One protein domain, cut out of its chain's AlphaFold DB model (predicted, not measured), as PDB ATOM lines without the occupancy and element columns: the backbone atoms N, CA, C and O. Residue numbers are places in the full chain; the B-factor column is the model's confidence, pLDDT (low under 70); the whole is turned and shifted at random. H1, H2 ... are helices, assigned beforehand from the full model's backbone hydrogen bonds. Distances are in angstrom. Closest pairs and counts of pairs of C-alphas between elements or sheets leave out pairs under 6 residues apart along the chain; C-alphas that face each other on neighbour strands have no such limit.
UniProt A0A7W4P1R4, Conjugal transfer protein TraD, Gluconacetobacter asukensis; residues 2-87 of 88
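AT A GLANCE: This is residues 2 to 87 of the 88 residues of the protein "Conjugal transfer protein TraD" of Gluconacetobacter asukensis (UniProt A0A7W4P1R4). This is an open, angular chain of helices joined end to end, with two long arms: residues 2 to 18 of H1 stick out at one side, and most of H4 makes the other, longer arm. Between them the short H2 and the helix H3 turn the chain through corners, with few contacts. The printed part has 86 residues with four named helices in the order H1, H2, H3, H4 and no named strand, and its class is all helix. It is only just loose, close to extended, with a radius of gyration of the C-alphas of 17.6 A and spans of 53 by 40 by 28 A.

HOW THE PARTS SIT: H1, residues 2 to 24, touches no helix. It is close to but not clearly touching H2, residues 27 to 31; their closest C-alphas, those of Val 22 and Val 28, are 6.7 A apart. H2 touches H3, residues 35 to 50, and H3 touches H2 with residues 37 to 38 alone; their closest C-alphas, those of Thr 31 and Met 37, are 6.9 A apart. H3 and H4, residues 54 to 85, touch only at the corner by their link, with the C-alphas of Lys 48 and Gly 54 closest at 6.0 A. They run opposite ways at a steep tilt of 56 degrees. H1 is apart from H3 and from H4, and H2 is apart from H4. In H1, H2, H3 and H4 every O i to N i+4 pair is within hydrogen-bond range.

IN THESE COORDINATES: H1 begins at C-alpha 2 (-16.347, -23.656, -31.786) and is 32.3 A long. H2 has five residues. H3 is 22.6 A long. H4 is 46.7 A long and ends at C-alpha 85 (16.204, -53.189, -23.014).

THE WHOLE: The C-alphas of Ala 52 and Gly 87, the two farthest apart, are 55.5 A apart. The three links are tight, and the printed part has no cut. Residues 84 to 87 have pLDDT under 70.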
ATOM      1  N   ARG A   2     -17.064 -22.358 -31.840       78.31
ATOM      2  CA  ARG A   2     -16.347 -23.656 -31.786       78.31
ATOM      3  C   ARG A   2     -16.261 -24.397 -33.132       78.31
ATOM      4  O   ARG A   2     -15.186 -24.858 -33.502       78.31
ATOM      5  N   ASP A   3     -17.339 -24.419 -33.915       87.88
ATOM      6  CA  ASP A   3     -17.380 -25.204 -35.163       87.88
ATOM      7  C   ASP A   3     -16.421 -24.700 -36.244       87.88
ATOM      8  O   ASP A   3     -15.789 -25.490 -36.941       87.88
ATOM      9  N   TRP A   4     -16.269 -23.380 -36.373       90.50
ATOM     10  CA  TRP A   4     -15.325 -22.791 -37.325       90.50
ATOM     11  C   TRP A   4     -13.874 -23.126 -36.955       90.50
ATOM     12  O   TRP A   4     -13.078 -23.499 -37.819       90.50
ATOM     13  N   GLN A   5     -13.543 -23.073 -35.661       91.25
ATOM     14  CA  GLN A   5     -12.215 -23.439 -35.173       91.25
ATOM     15  C   GLN A   5     -11.924 -24.930 -35.383       91.25
ATOM     16  O   GLN A   5     -10.834 -25.273 -35.847       91.25
ATOM     17  N   MET A   6     -12.894 -25.814 -35.121       91.94
ATOM     18  CA  MET A   6     -12.754 -27.249 -35.398       91.94
ATOM     19  C   MET A   6     -12.547 -27.525 -36.889       91.94
ATOM     20  O   MET A   6     -11.607 -28.229 -37.253       91.94
ATOM     21  N   LYS A   7     -13.353 -26.914 -37.768       92.62
ATOM     22  CA  LYS A   7     -13.209 -27.057 -39.228       92.62
ATOM     23  C   LYS A   7     -11.831 -26.598 -39.715       92.62
ATOM     24  O   LYS A   7     -11.221 -27.260 -40.554       92.62
ATOM     25  N   ARG A   8     -11.297 -25.501 -39.162       92.88
ATOM     26  CA  ARG A   8      -9.946 -25.014 -39.483       92.88
ATOM     27  C   ARG A   8      -8.855 -25.979 -39.014       92.88
ATOM     28  O   ARG A   8      -7.917 -26.234 -39.772       92.88
ATOM     29  N   ARG A   9      -8.974 -26.519 -37.797       92.81
ATOM     30  CA  ARG A   9      -8.036 -27.523 -37.268       92.81
ATOM     31  C   ARG A   9      -8.044 -28.776 -38.135       92.81
ATOM     32  O   ARG A   9      -6.986 -29.159 -38.612       92.81
ATOM     33  N   LEU A  10      -9.221 -29.314 -38.455       93.69
ATOM     34  CA  LEU A  10      -9.358 -30.485 -39.326       93.69
ATOM     35  C   LEU A  10      -8.740 -30.254 -40.711       93.69
ATOM     36  O   LEU A  10      -8.016 -31.108 -41.214       93.69
ATOM     37  N   ARG A  11      -8.969 -29.080 -41.316       92.44
ATOM     38  CA  ARG A  11      -8.353 -28.718 -42.603       92.44
ATOM     39  C   ARG A  11      -6.828 -28.695 -42.512       92.44
ATOM     40  O   ARG A  11      -6.161 -29.184 -43.416       92.44
ATOM     41  N   THR A  12      -6.294 -28.112 -41.443       94.81
ATOM     42  CA  THR A  12      -4.846 -27.986 -41.249       94.81
ATOM     43  C   THR A  12      -4.217 -29.352 -40.992       94.81
ATOM     44  O   THR A  12      -3.258 -29.694 -41.673       94.81
ATOM     45  N   CYS A  13      -4.800 -30.166 -40.105       94.62
ATOM     46  CA  CYS A  13      -4.349 -31.536 -39.851       94.62
ATOM     47  C   CYS A  13      -4.342 -32.359 -41.137       94.62
ATOM     48  O   CYS A  13      -3.315 -32.927 -41.479       94.62
ATOM     49  N   ARG A  14      -5.427 -32.319 -41.921       94.06
ATOM     50  CA  ARG A  14      -5.503 -33.039 -43.198       94.06
ATOM     51  C   ARG A  14      -4.403 -32.622 -44.177       94.06
ATOM     52  O   ARG A  14      -3.847 -33.466 -44.870       94.06
ATOM     53  N   LEU A  15      -4.093 -31.327 -44.271       94.75
ATOM     54  CA  LEU A  15      -3.019 -30.845 -45.150       94.75
ATOM     55  C   LEU A  15      -1.631 -31.245 -44.639       94.75
ATOM     56  O   LEU A  15      -0.771 -31.570 -45.452       94.75
ATOM     57  N   ILE A  16      -1.427 -31.257 -43.321       95.31
ATOM     58  CA  ILE A  16      -0.184 -31.728 -42.700       95.31
ATOM     59  C   ILE A  16      -0.009 -33.228 -42.927       95.31
ATOM     60  O   ILE A  16       1.073 -33.654 -43.310       95.31
ATOM     61  N   GLU A  17      -1.062 -34.023 -42.750       94.06
ATOM     62  CA  GLU A  17      -1.046 -35.463 -43.010       94.06
ATOM     63  C   GLU A  17      -0.668 -35.746 -44.465       94.06
ATOM     64  O   GLU A  17       0.257 -36.511 -44.723       94.06
ATOM     65  N   LEU A  18      -1.322 -35.072 -45.418       94.44
ATOM     66  CA  LEU A  18      -1.019 -35.222 -46.842       94.44
ATOM     67  C   LEU A  18       0.401 -34.750 -47.189       94.44
ATOM     68  O   LEU A  18       1.108 -35.446 -47.913       94.44
ATOM     69  N   GLY A  19       0.838 -33.605 -46.658       94.19
ATOM     70  CA  GLY A  19       2.200 -33.099 -46.854       94.19
ATOM     71  C   GLY A  19       3.260 -34.025 -46.254       94.19
ATOM     72  O   GLY A  19       4.289 -34.280 -46.876       94.19
ATOM     73  N   GLY A  20       2.970 -34.615 -45.093       94.56
ATOM     74  CA  GLY A  20       3.821 -35.599 -44.437       94.56
ATOM     75  C   GLY A  20       4.042 -36.851 -45.285       94.56
ATOM     76  O   GLY A  20       5.139 -37.399 -45.264       94.56
ATOM     77  N   LEU A  21       3.056 -37.276 -46.088       94.38
ATOM     78  CA  LEU A  21       3.232 -38.394 -47.025       94.38
ATOM     79  C   LEU A  21       4.218 -38.068 -48.149       94.38
ATOM     80  O   LEU A  21       4.988 -38.938 -48.547       94.38
ATOM     81  N   VAL A  22       4.221 -36.827 -48.641       94.50
ATOM     82  CA  VAL A  22       5.151 -36.388 -49.696       94.50
ATOM     83  C   VAL A  22       6.590 -36.395 -49.177       94.50
ATOM     84  O   VAL A  22       7.484 -36.907 -49.849       94.50
ATOM     85  N   VAL A  23       6.803 -35.894 -47.955       94.25
ATOM     86  CA  VAL A  23       8.115 -35.922 -47.289       94.25
ATOM     87  C   VAL A  23       8.540 -37.360 -46.985       94.25
ATOM     88  O   VAL A  23       9.634 -37.764 -47.357       94.25
ATOM     89  N   LYS A  24       7.660 -38.171 -46.385       93.50
ATOM     90  CA  LYS A  24       7.944 -39.573 -46.027       93.50
ATOM     91  C   LYS A  24       8.281 -40.448 -47.239       93.50
ATOM     92  O   LYS A  24       9.080 -41.370 -47.124       93.50
ATOM     93  N   ALA A  25       7.691 -40.161 -48.399       93.88
ATOM     94  CA  ALA A  25       8.012 -40.845 -49.649       93.88
ATOM     95  C   ALA A  25       9.366 -40.417 -50.257       93.88
ATOM     96  O   ALA A  25       9.717 -40.902 -51.332       93.88
ATOM     97  N   GLY A  26      10.104 -39.499 -49.618       93.75
ATOM     98  CA  GLY A  26      11.385 -38.972 -50.099       93.75
ATOM     99  C   GLY A  26      11.257 -38.061 -51.322       93.75
ATOM    100  O   GLY A  26      12.254 -37.714 -51.947       93.75
ATOM    101  N   ILE A  27      10.033 -37.668 -51.697       95.00
ATOM    102  CA  ILE A  27       9.787 -36.892 -52.919       95.00
ATOM    103  C   ILE A  27      10.427 -35.506 -52.804       95.00
ATOM    104  O   ILE A  27      10.996 -35.018 -53.777       95.00
ATOM    105  N   VAL A  28      10.356 -34.875 -51.628       94.50
ATOM    106  CA  VAL A  28      10.938 -33.540 -51.403       94.50
ATOM    107  C   VAL A  28      12.455 -33.569 -51.575       94.50
ATOM    108  O   VAL A  28      12.989 -32.723 -52.288       94.50
ATOM    109  N   ASP A  29      13.122 -34.582 -51.016       94.44
ATOM    110  CA  ASP A  29      14.576 -34.735 -51.112       94.44
ATOM    111  C   ASP A  29      15.013 -35.023 -52.556       94.44
ATOM    112  O   ASP A  29      15.947 -34.406 -53.062       94.44
ATOM    113  N   LEU A  30      14.291 -35.904 -53.260       95.44
ATOM    114  CA  LEU A  30      14.591 -36.271 -54.650       95.44
ATOM    115  C   LEU A  30      14.347 -35.136 -55.652       95.44
ATOM    116  O   LEU A  30      14.988 -35.091 -56.699       95.44
ATOM    117  N   THR A  31      13.397 -34.247 -55.365       94.25
ATOM    118  CA  THR A  31      13.020 -33.143 -56.265       94.25
ATOM    119  C   THR A  31      13.623 -31.799 -55.859       94.25
ATOM    120  O   THR A  31      13.430 -30.817 -56.576       94.25
ATOM    121  N   GLY A  32      14.331 -31.729 -54.725       94.44
ATOM    122  CA  GLY A  32      14.874 -30.482 -54.182       94.44
ATOM    123  C   GLY A  32      13.789 -29.452 -53.852       94.44
ATOM    124  O   GLY A  32      13.948 -28.277 -54.173       94.44
ATOM    125  N   ASP A  33      12.656 -29.898 -53.297       92.56
ATOM    126  CA  ASP A  33      11.453 -29.080 -53.038       92.56
ATOM    127  C   ASP A  33      10.908 -28.337 -54.283       92.56
ATOM    128  O   ASP A  33      10.227 -27.308 -54.197       92.56
ATOM    129  N   ASN A  34      11.173 -28.855 -55.488       96.62
ATOM    130  CA  ASN A  34      10.625 -28.277 -56.710       96.62
ATOM    131  C   ASN A  34       9.119 -28.562 -56.815       96.62
ATOM    132  O   ASN A  34       8.672 -29.572 -57.365       96.62
ATOM    133  N   ARG A  35       8.314 -27.616 -56.329       94.94
ATOM    134  CA  ARG A  35       6.846 -27.720 -56.283       94.94
ATOM    135  C   ARG A  35       6.204 -27.984 -57.643       94.94
ATOM    136  O   ARG A  35       5.219 -28.715 -57.703       94.94
ATOM    137  N   ALA A  36       6.747 -27.422 -58.725       97.25
ATOM    138  CA  ALA A  36       6.224 -27.656 -60.071       97.25
ATOM    139  C   ALA A  36       6.461 -29.108 -60.513       97.25
ATOM    140  O   ALA A  36       5.567 -29.738 -61.075       97.25
ATOM    141  N   MET A  37       7.633 -29.660 -60.189       97.12
ATOM    142  CA  MET A  37       7.975 -31.054 -60.469       97.12
ATOM    143  C   MET A  37       7.103 -32.025 -59.665       97.12
ATOM    144  O   MET A  37       6.538 -32.960 -60.234       97.12
ATOM    145  N   ILE A  38       6.927 -31.762 -58.365       96.00
ATOM    146  CA  ILE A  38       6.049 -32.552 -57.489       96.00
ATOM    147  C   ILE A  38       4.616 -32.529 -58.025       96.00
ATOM    148  O   ILE A  38       3.979 -33.574 -58.163       96.00
ATOM    149  N   TYR A  39       4.110 -31.345 -58.375       96.44
ATOM    150  CA  TYR A  39       2.764 -31.207 -58.917       96.44
ATOM    151  C   TYR A  39       2.603 -31.932 -60.261       96.44
ATOM    152  O   TYR A  39       1.624 -32.653 -60.451       96.44
ATOM    153  N   GLY A  40       3.587 -31.828 -61.159       97.50
ATOM    154  CA  GLY A  40       3.603 -32.562 -62.426       97.50
ATOM    155  C   GLY A  40       3.552 -34.083 -62.241       97.50
ATOM    156  O   GLY A  40       2.782 -34.763 -62.921       97.50
ATOM    157  N   ALA A  41       4.292 -34.624 -61.268       96.12
ATOM    158  CA  ALA A  41       4.252 -36.049 -60.940       96.12
ATOM    159  C   ALA A  41       2.867 -36.491 -60.426       96.12
ATOM    160  O   ALA A  41       2.341 -37.521 -60.852       96.12
ATOM    161  N   LEU A  42       2.233 -35.687 -59.565       95.44
ATOM    162  CA  LEU A  42       0.877 -35.957 -59.070       95.44
ATOM    163  C   LEU A  42      -0.180 -35.885 -60.186       95.44
ATOM    164  O   LEU A  42      -1.131 -36.676 -60.194       95.44
ATOM    165  N   LEU A  43      -0.012 -34.983 -61.158       97.44
ATOM    166  CA  LEU A  43      -0.865 -34.925 -62.348       97.44
ATOM    167  C   LEU A  43      -0.703 -36.178 -63.215       97.44
ATOM    168  O   LEU A  43      -1.704 -36.765 -63.623       97.44
ATOM    169  N   TRP A  44       0.532 -36.639 -63.432       96.25
ATOM    170  CA  TRP A  44       0.789 -37.891 -64.147       96.25
ATOM    171  C   TRP A  44       0.121 -39.089 -63.457       96.25
ATOM    172  O   TRP A  44      -0.551 -39.889 -64.112       96.25
ATOM    173  N   MET A  45       0.221 -39.178 -62.124       95.19
ATOM    174  CA  MET A  45      -0.462 -40.218 -61.346       95.19
ATOM    175  C   MET A  45      -1.981 -40.153 -61.527       95.19
ATOM    176  O   MET A  45      -2.621 -41.185 -61.730       95.19
ATOM    177  N   THR A  46      -2.554 -38.950 -61.494       97.00
ATOM    178  CA  THR A  46      -3.991 -38.740 -61.724       97.00
ATOM    179  C   THR A  46      -4.403 -39.230 -63.110       97.00
ATOM    180  O   THR A  46      -5.362 -39.995 -63.225       97.00
ATOM    181  N   GLY A  47      -3.631 -38.880 -64.142       96.81
ATOM    182  CA  GLY A  47      -3.847 -39.358 -65.507       96.81
ATOM    183  C   GLY A  47      -3.798 -40.885 -65.606       96.81
ATOM    184  O   GLY A  47      -4.673 -41.496 -66.220       96.81
ATOM    185  N   LYS A  48      -2.843 -41.538 -64.928       95.06
ATOM    186  CA  LYS A  48      -2.767 -43.006 -64.912       95.06
ATOM    187  C   LYS A  48      -3.971 -43.643 -64.211       95.06
ATOM    188  O   LYS A  48      -4.487 -44.648 -64.696       95.06
ATOM    189  N   LEU A  49      -4.461 -43.055 -63.121       95.44
ATOM    190  CA  LEU A  49      -5.635 -43.553 -62.388       95.44
ATOM    191  C   LEU A  49      -6.963 -43.353 -63.134       95.44
ATOM    192  O   LEU A  49      -7.925 -44.076 -62.861       95.44
ATOM    193  N   GLN A  50      -7.034 -42.382 -64.041       95.56
ATOM    194  CA  GLN A  50      -8.196 -42.154 -64.910       95.56
ATOM    195  C   GLN A  50      -8.165 -43.004 -66.191       95.56
ATOM    196  O   GLN A  50      -9.170 -43.083 -66.888       95.56
ATOM    197  N   SER A  51      -7.035 -43.645 -66.501       95.31
ATOM    198  CA  SER A  51      -6.908 -44.533 -67.661       95.31
ATOM    199  C   SER A  51      -7.628 -45.875 -67.463       95.31
ATOM    200  O   SER A  51      -8.005 -46.228 -66.345       95.31
ATOM    201  N   ALA A  52      -7.749 -46.661 -68.538       93.38
ATOM    202  CA  ALA A  52      -8.321 -48.012 -68.499       93.38
ATOM    203  C   ALA A  52      -7.609 -48.949 -67.497       93.38
ATOM    204  O   ALA A  52      -8.247 -49.790 -66.876       93.38
ATOM    205  N   ASP A  53      -6.307 -48.750 -67.256       93.31
ATOM    206  CA  ASP A  53      -5.535 -49.511 -66.258       93.31
ATOM    207  C   ASP A  53      -5.700 -48.985 -64.819       93.31
ATOM    208  O   ASP A  53      -4.985 -49.410 -63.902       93.31
ATOM    209  N   GLY A  54      -6.574 -48.000 -64.604       95.81
ATOM    210  CA  GLY A  54      -6.660 -47.256 -63.356       95.81
ATOM    211  C   GLY A  54      -6.967 -48.140 -62.149       95.81
ATOM    212  O   GLY A  54      -6.393 -47.933 -61.082       95.81
ATOM    213  N   GLU A  55      -7.841 -49.138 -62.290       95.06
ATOM    214  CA  GLU A  55      -8.179 -50.075 -61.206       95.06
ATOM    215  C   GLU A  55      -6.968 -50.901 -60.769       95.06
ATOM    216  O   GLU A  55      -6.599 -50.883 -59.593       95.06
ATOM    217  N   ARG A  56      -6.256 -51.503 -61.727       95.75
ATOM    218  CA  ARG A  56      -5.010 -52.234 -61.463       95.75
ATOM    219  C   ARG A  56      -3.960 -51.344 -60.797       95.75
ATOM    220  O   ARG A  56      -3.265 -51.778 -59.878       95.75
ATOM    221  N   ALA A  57      -3.840 -50.087 -61.230       95.56
ATOM    222  CA  ALA A  57      -2.941 -49.126 -60.599       95.56
ATOM    223  C   ALA A  57      -3.338 -48.831 -59.137       95.56
ATOM    224  O   ALA A  57      -2.464 -48.827 -58.269       95.56
ATOM    225  N   ARG A  58      -4.637 -48.659 -58.834       95.94
ATOM    226  CA  ARG A  58      -5.138 -48.461 -57.457       95.94
ATOM    227  C   ARG A  58      -4.811 -49.644 -56.554       95.94
ATOM    228  O   ARG A  58      -4.341 -49.435 -55.436       95.94
ATOM    229  N   GLU A  59      -5.029 -50.867 -57.028       96.81
ATOM    230  CA  GLU A  59      -4.736 -52.078 -56.257       96.81
ATOM    231  C   GLU A  59      -3.246 -52.198 -55.941       96.81
ATOM    232  O   GLU A  59      -2.866 -52.360 -54.778       96.81
ATOM    233  N   LEU A  60      -2.396 -52.044 -56.962       96.69
ATOM    234  CA  LEU A  60      -0.946 -52.151 -56.812       96.69
ATOM    235  C   LEU A  60      -0.385 -51.065 -55.892       96.69
ATOM    236  O   LEU A  60       0.397 -51.360 -54.986       96.69
ATOM    237  N   TRP A  61      -0.772 -49.806 -56.100       95.81
ATOM    238  CA  TRP A  61      -0.266 -48.691 -55.296       95.81
ATOM    239  C   TRP A  61      -0.815 -48.731 -53.870       95.81
ATOM    240  O   TRP A  61      -0.058 -48.526 -52.920       95.81
ATOM    241  N   GLY A  62      -2.092 -49.082 -53.700       95.81
ATOM    242  CA  GLY A  62      -2.698 -49.288 -52.388       95.81
ATOM    243  C   GLY A  62      -2.030 -50.428 -51.614       95.81
ATOM    244  O   GLY A  62      -1.762 -50.288 -50.420       95.81
ATOM    245  N   GLY A  63      -1.706 -51.534 -52.289       97.25
ATOM    246  CA  GLY A  63      -0.957 -52.651 -51.710       97.25
ATOM    247  C   GLY A  63       0.444 -52.245 -51.253       97.25
ATOM    248  O   GLY A  63       0.805 -52.484 -50.099       97.25
ATOM    249  N   LYS A  64       1.203 -51.558 -52.119       95.38
ATOM    250  CA  LYS A  64       2.537 -51.030 -51.784       95.38
ATOM    251  C   LYS A  64       2.495 -50.078 -50.589       95.38
ATOM    252  O   LYS A  64       3.294 -50.233 -49.670       95.38
ATOM    253  N   GLY A  65       1.542 -49.146 -50.574       95.06
ATOM    254  CA  GLY A  65       1.371 -48.200 -49.472       95.06
ATOM    255  C   GLY A  65       1.096 -48.902 -48.142       95.06
ATOM    256  O   GLY A  65       1.778 -48.637 -47.155       95.06
ATOM    257  N   ARG A  66       0.155 -49.857 -48.113       96.06
ATOM    258  CA  ARG A  66      -0.147 -50.638 -46.898       96.06
ATOM    259  C   ARG A  66       1.065 -51.412 -46.383       96.06
ATOM    260  O   ARG A  66       1.292 -51.437 -45.176       96.06
ATOM    261  N   LEU A  67       1.837 -52.026 -47.280       95.31
ATOM    262  CA  LEU A  67       3.045 -52.755 -46.900       95.31
ATOM    263  C   LEU A  67       4.105 -51.815 -46.311       95.31
ATOM    264  O   LEU A  67       4.647 -52.118 -45.251       95.31
ATOM    265  N   ALA A  68       4.347 -50.664 -46.945       93.94
ATOM    266  CA  ALA A  68       5.295 -49.668 -46.450       93.94
ATOM    267  C   ALA A  68       4.931 -49.191 -45.033       93.94
ATOM    268  O   ALA A  68       5.779 -49.212 -44.142       93.94
ATOM    269  N   PHE A  69       3.654 -48.874 -44.786       92.81
ATOM    270  CA  PHE A  69       3.182 -48.506 -43.447       92.81
ATOM    271  C   PHE A  69       3.353 -49.626 -42.422       92.81
ATOM    272  O   PHE A  69       3.710 -49.360 -41.274       92.81
ATOM    273  N   LYS A  70       3.092 -50.881 -42.808       94.94
ATOM    274  CA  LYS A  70       3.263 -52.028 -41.911       94.94
ATOM    275  C   LYS A  70       4.727 -52.177 -41.489       94.94
ATOM    276  O   LYS A  70       4.996 -52.290 -40.296       94.94
ATOM    277  N   VAL A  71       5.650 -52.123 -42.449       93.88
ATOM    278  CA  VAL A  71       7.097 -52.234 -42.200       93.88
ATOM    279  C   VAL A  71       7.591 -51.103 -41.299       93.88
ATOM    280  O   VAL A  71       8.327 -51.363 -40.350       93.88
ATOM    281  N   GLU A  72       7.153 -49.868 -41.548       89.19
ATOM    282  CA  GLU A  72       7.506 -48.714 -40.715       89.19
ATOM    283  C   GLU A  72       6.955 -48.849 -39.285       89.19
ATOM    284  O   GLU A  72       7.639 -48.555 -38.308       89.19
ATOM    285  N   ARG A  73       5.730 -49.360 -39.122       91.94
ATOM    286  CA  ARG A  73       5.170 -49.601 -37.785       91.94
ATOM    287  C   ARG A  73       5.962 -50.661 -37.020       91.94
ATOM    288  O   ARG A  73       6.182 -50.518 -35.820       91.94
ATOM    289  N   GLU A  74       6.377 -51.724 -37.702       92.44
ATOM    290  CA  GLU A  74       7.201 -52.782 -37.116       92.44
ATOM    291  C   GLU A  74       8.613 -52.294 -36.776       92.44
ATOM    292  O   GLU A  74       9.154 -52.699 -35.748       92.44
ATOM    293  N   SER A  75       9.209 -51.414 -37.590       90.81
ATOM    294  CA  SER A  75      10.513 -50.821 -37.276       90.81
ATOM    295  C   SER A  75      10.437 -49.891 -36.068       90.81
ATOM    296  O   SER A  75      11.271 -50.016 -35.175       90.81
ATOM    297  N   ILE A  76       9.408 -49.041 -35.983       89.94
ATOM    298  CA  ILE A  76       9.156 -48.187 -34.814       89.94
ATOM    299  C   ILE A  76       8.942 -49.048 -33.564       89.94
ATOM    300  O   ILE A  76       9.541 -48.788 -32.525       89.94
ATOM    301  N   SER A  77       8.135 -50.110 -33.666       90.44
ATOM    302  CA  SER A  77       7.912 -51.032 -32.546       90.44
ATOM    303  C   SER A  77       9.207 -51.696 -32.082       90.44
ATOM    304  O   SER A  77       9.427 -51.797 -30.880       90.44
ATOM    305  N   ARG A  78      10.066 -52.134 -33.014       89.94
ATOM    306  CA  ARG A  78      11.373 -52.723 -32.689       89.94
ATOM    307  C   ARG A  78      12.303 -51.719 -32.012       89.94
ATOM    308  O   ARG A  78      12.907 -52.072 -31.007       89.94
ATOM    309  N   ALA A  79      12.369 -50.485 -32.508       86.00
ATOM    310  CA  ALA A  79      13.190 -49.433 -31.915       86.00
ATOM    311  C   ALA A  79      12.756 -49.107 -30.473       86.00
ATOM    312  O   ALA A  79      13.598 -49.004 -29.590       86.00
ATOM    313  N   ILE A  80      11.443 -49.030 -30.214       87.06
ATOM    314  CA  ILE A  80      10.901 -48.791 -28.865       87.06
ATOM    315  C   ILE A  80      11.218 -49.954 -27.914       87.06
ATOM    316  O   ILE A  80      11.473 -49.720 -26.736       87.06
ATOM    317  N   SER A  81      11.177 -51.200 -28.392       81.12
ATOM    318  CA  SER A  81      11.552 -52.363 -27.577       81.12
ATOM    319  C   SER A  81      13.046 -52.364 -27.240       81.12
ATOM    320  O   SER A  81      13.392 -52.564 -26.084       81.12
ATOM    321  N   GLN A  82      13.917 -52.072 -28.212       76.50
ATOM    322  CA  GLN A  82      15.369 -52.017 -27.999       76.50
ATOM    323  C   GLN A  82      15.772 -50.947 -26.977       76.50
ATOM    324  O   GLN A  82      16.608 -51.218 -26.127       76.50
ATOM    325  N   ASP A  83      15.128 -49.778 -27.014       72.62
ATOM    326  CA  ASP A  83      15.399 -48.660 -26.098       72.62
ATOM    327  C   ASP A  83      15.005 -48.972 -24.638       72.62
ATOM    328  O   ASP A  83      15.617 -48.481 -23.693       72.62
ATOM    329  N   ARG A  84      14.011 -49.854 -24.434       66.50
ATOM    330  CA  ARG A  84      13.623 -50.346 -23.097       66.50
ATOM    331  C   ARG A  84      14.591 -51.384 -22.535       66.50
ATOM    332  O   ARG A  84      14.710 -51.477 -21.317       66.50
ATOM    333  N   ASP A  85      15.266 -52.133 -23.402       61.34
ATOM    334  CA  ASP A  85      16.204 -53.189 -23.014       61.34
ATOM    335  C   ASP A  85      17.638 -52.651 -22.801       61.34
ATOM    336  O   ASP A  85      18.437 -53.286 -22.117       61.34
ATOM    337  N   THR A  86      17.970 -51.466 -23.335       61.91
ATOM    338  CA  THR A  86      19.284 -50.804 -23.178       61.91
ATOM    339  C   THR A  86      19.384 -49.828 -22.001       61.91
ATOM    340  O   THR A  86      20.401 -49.152 -21.859       61.91
ATOM    341  N   GLY A  87      18.365 -49.749 -21.142       57.84
ATOM    342  CA  GLY A  87      18.403 -48.938 -19.922       57.84
ATOM    343  C   GLY A  87      19.312 -49.536 -18.841       57.84
ATOM    344  O   GLY A  87      18.825 -50.237 -17.956       57.84
TER     345      GLY A  87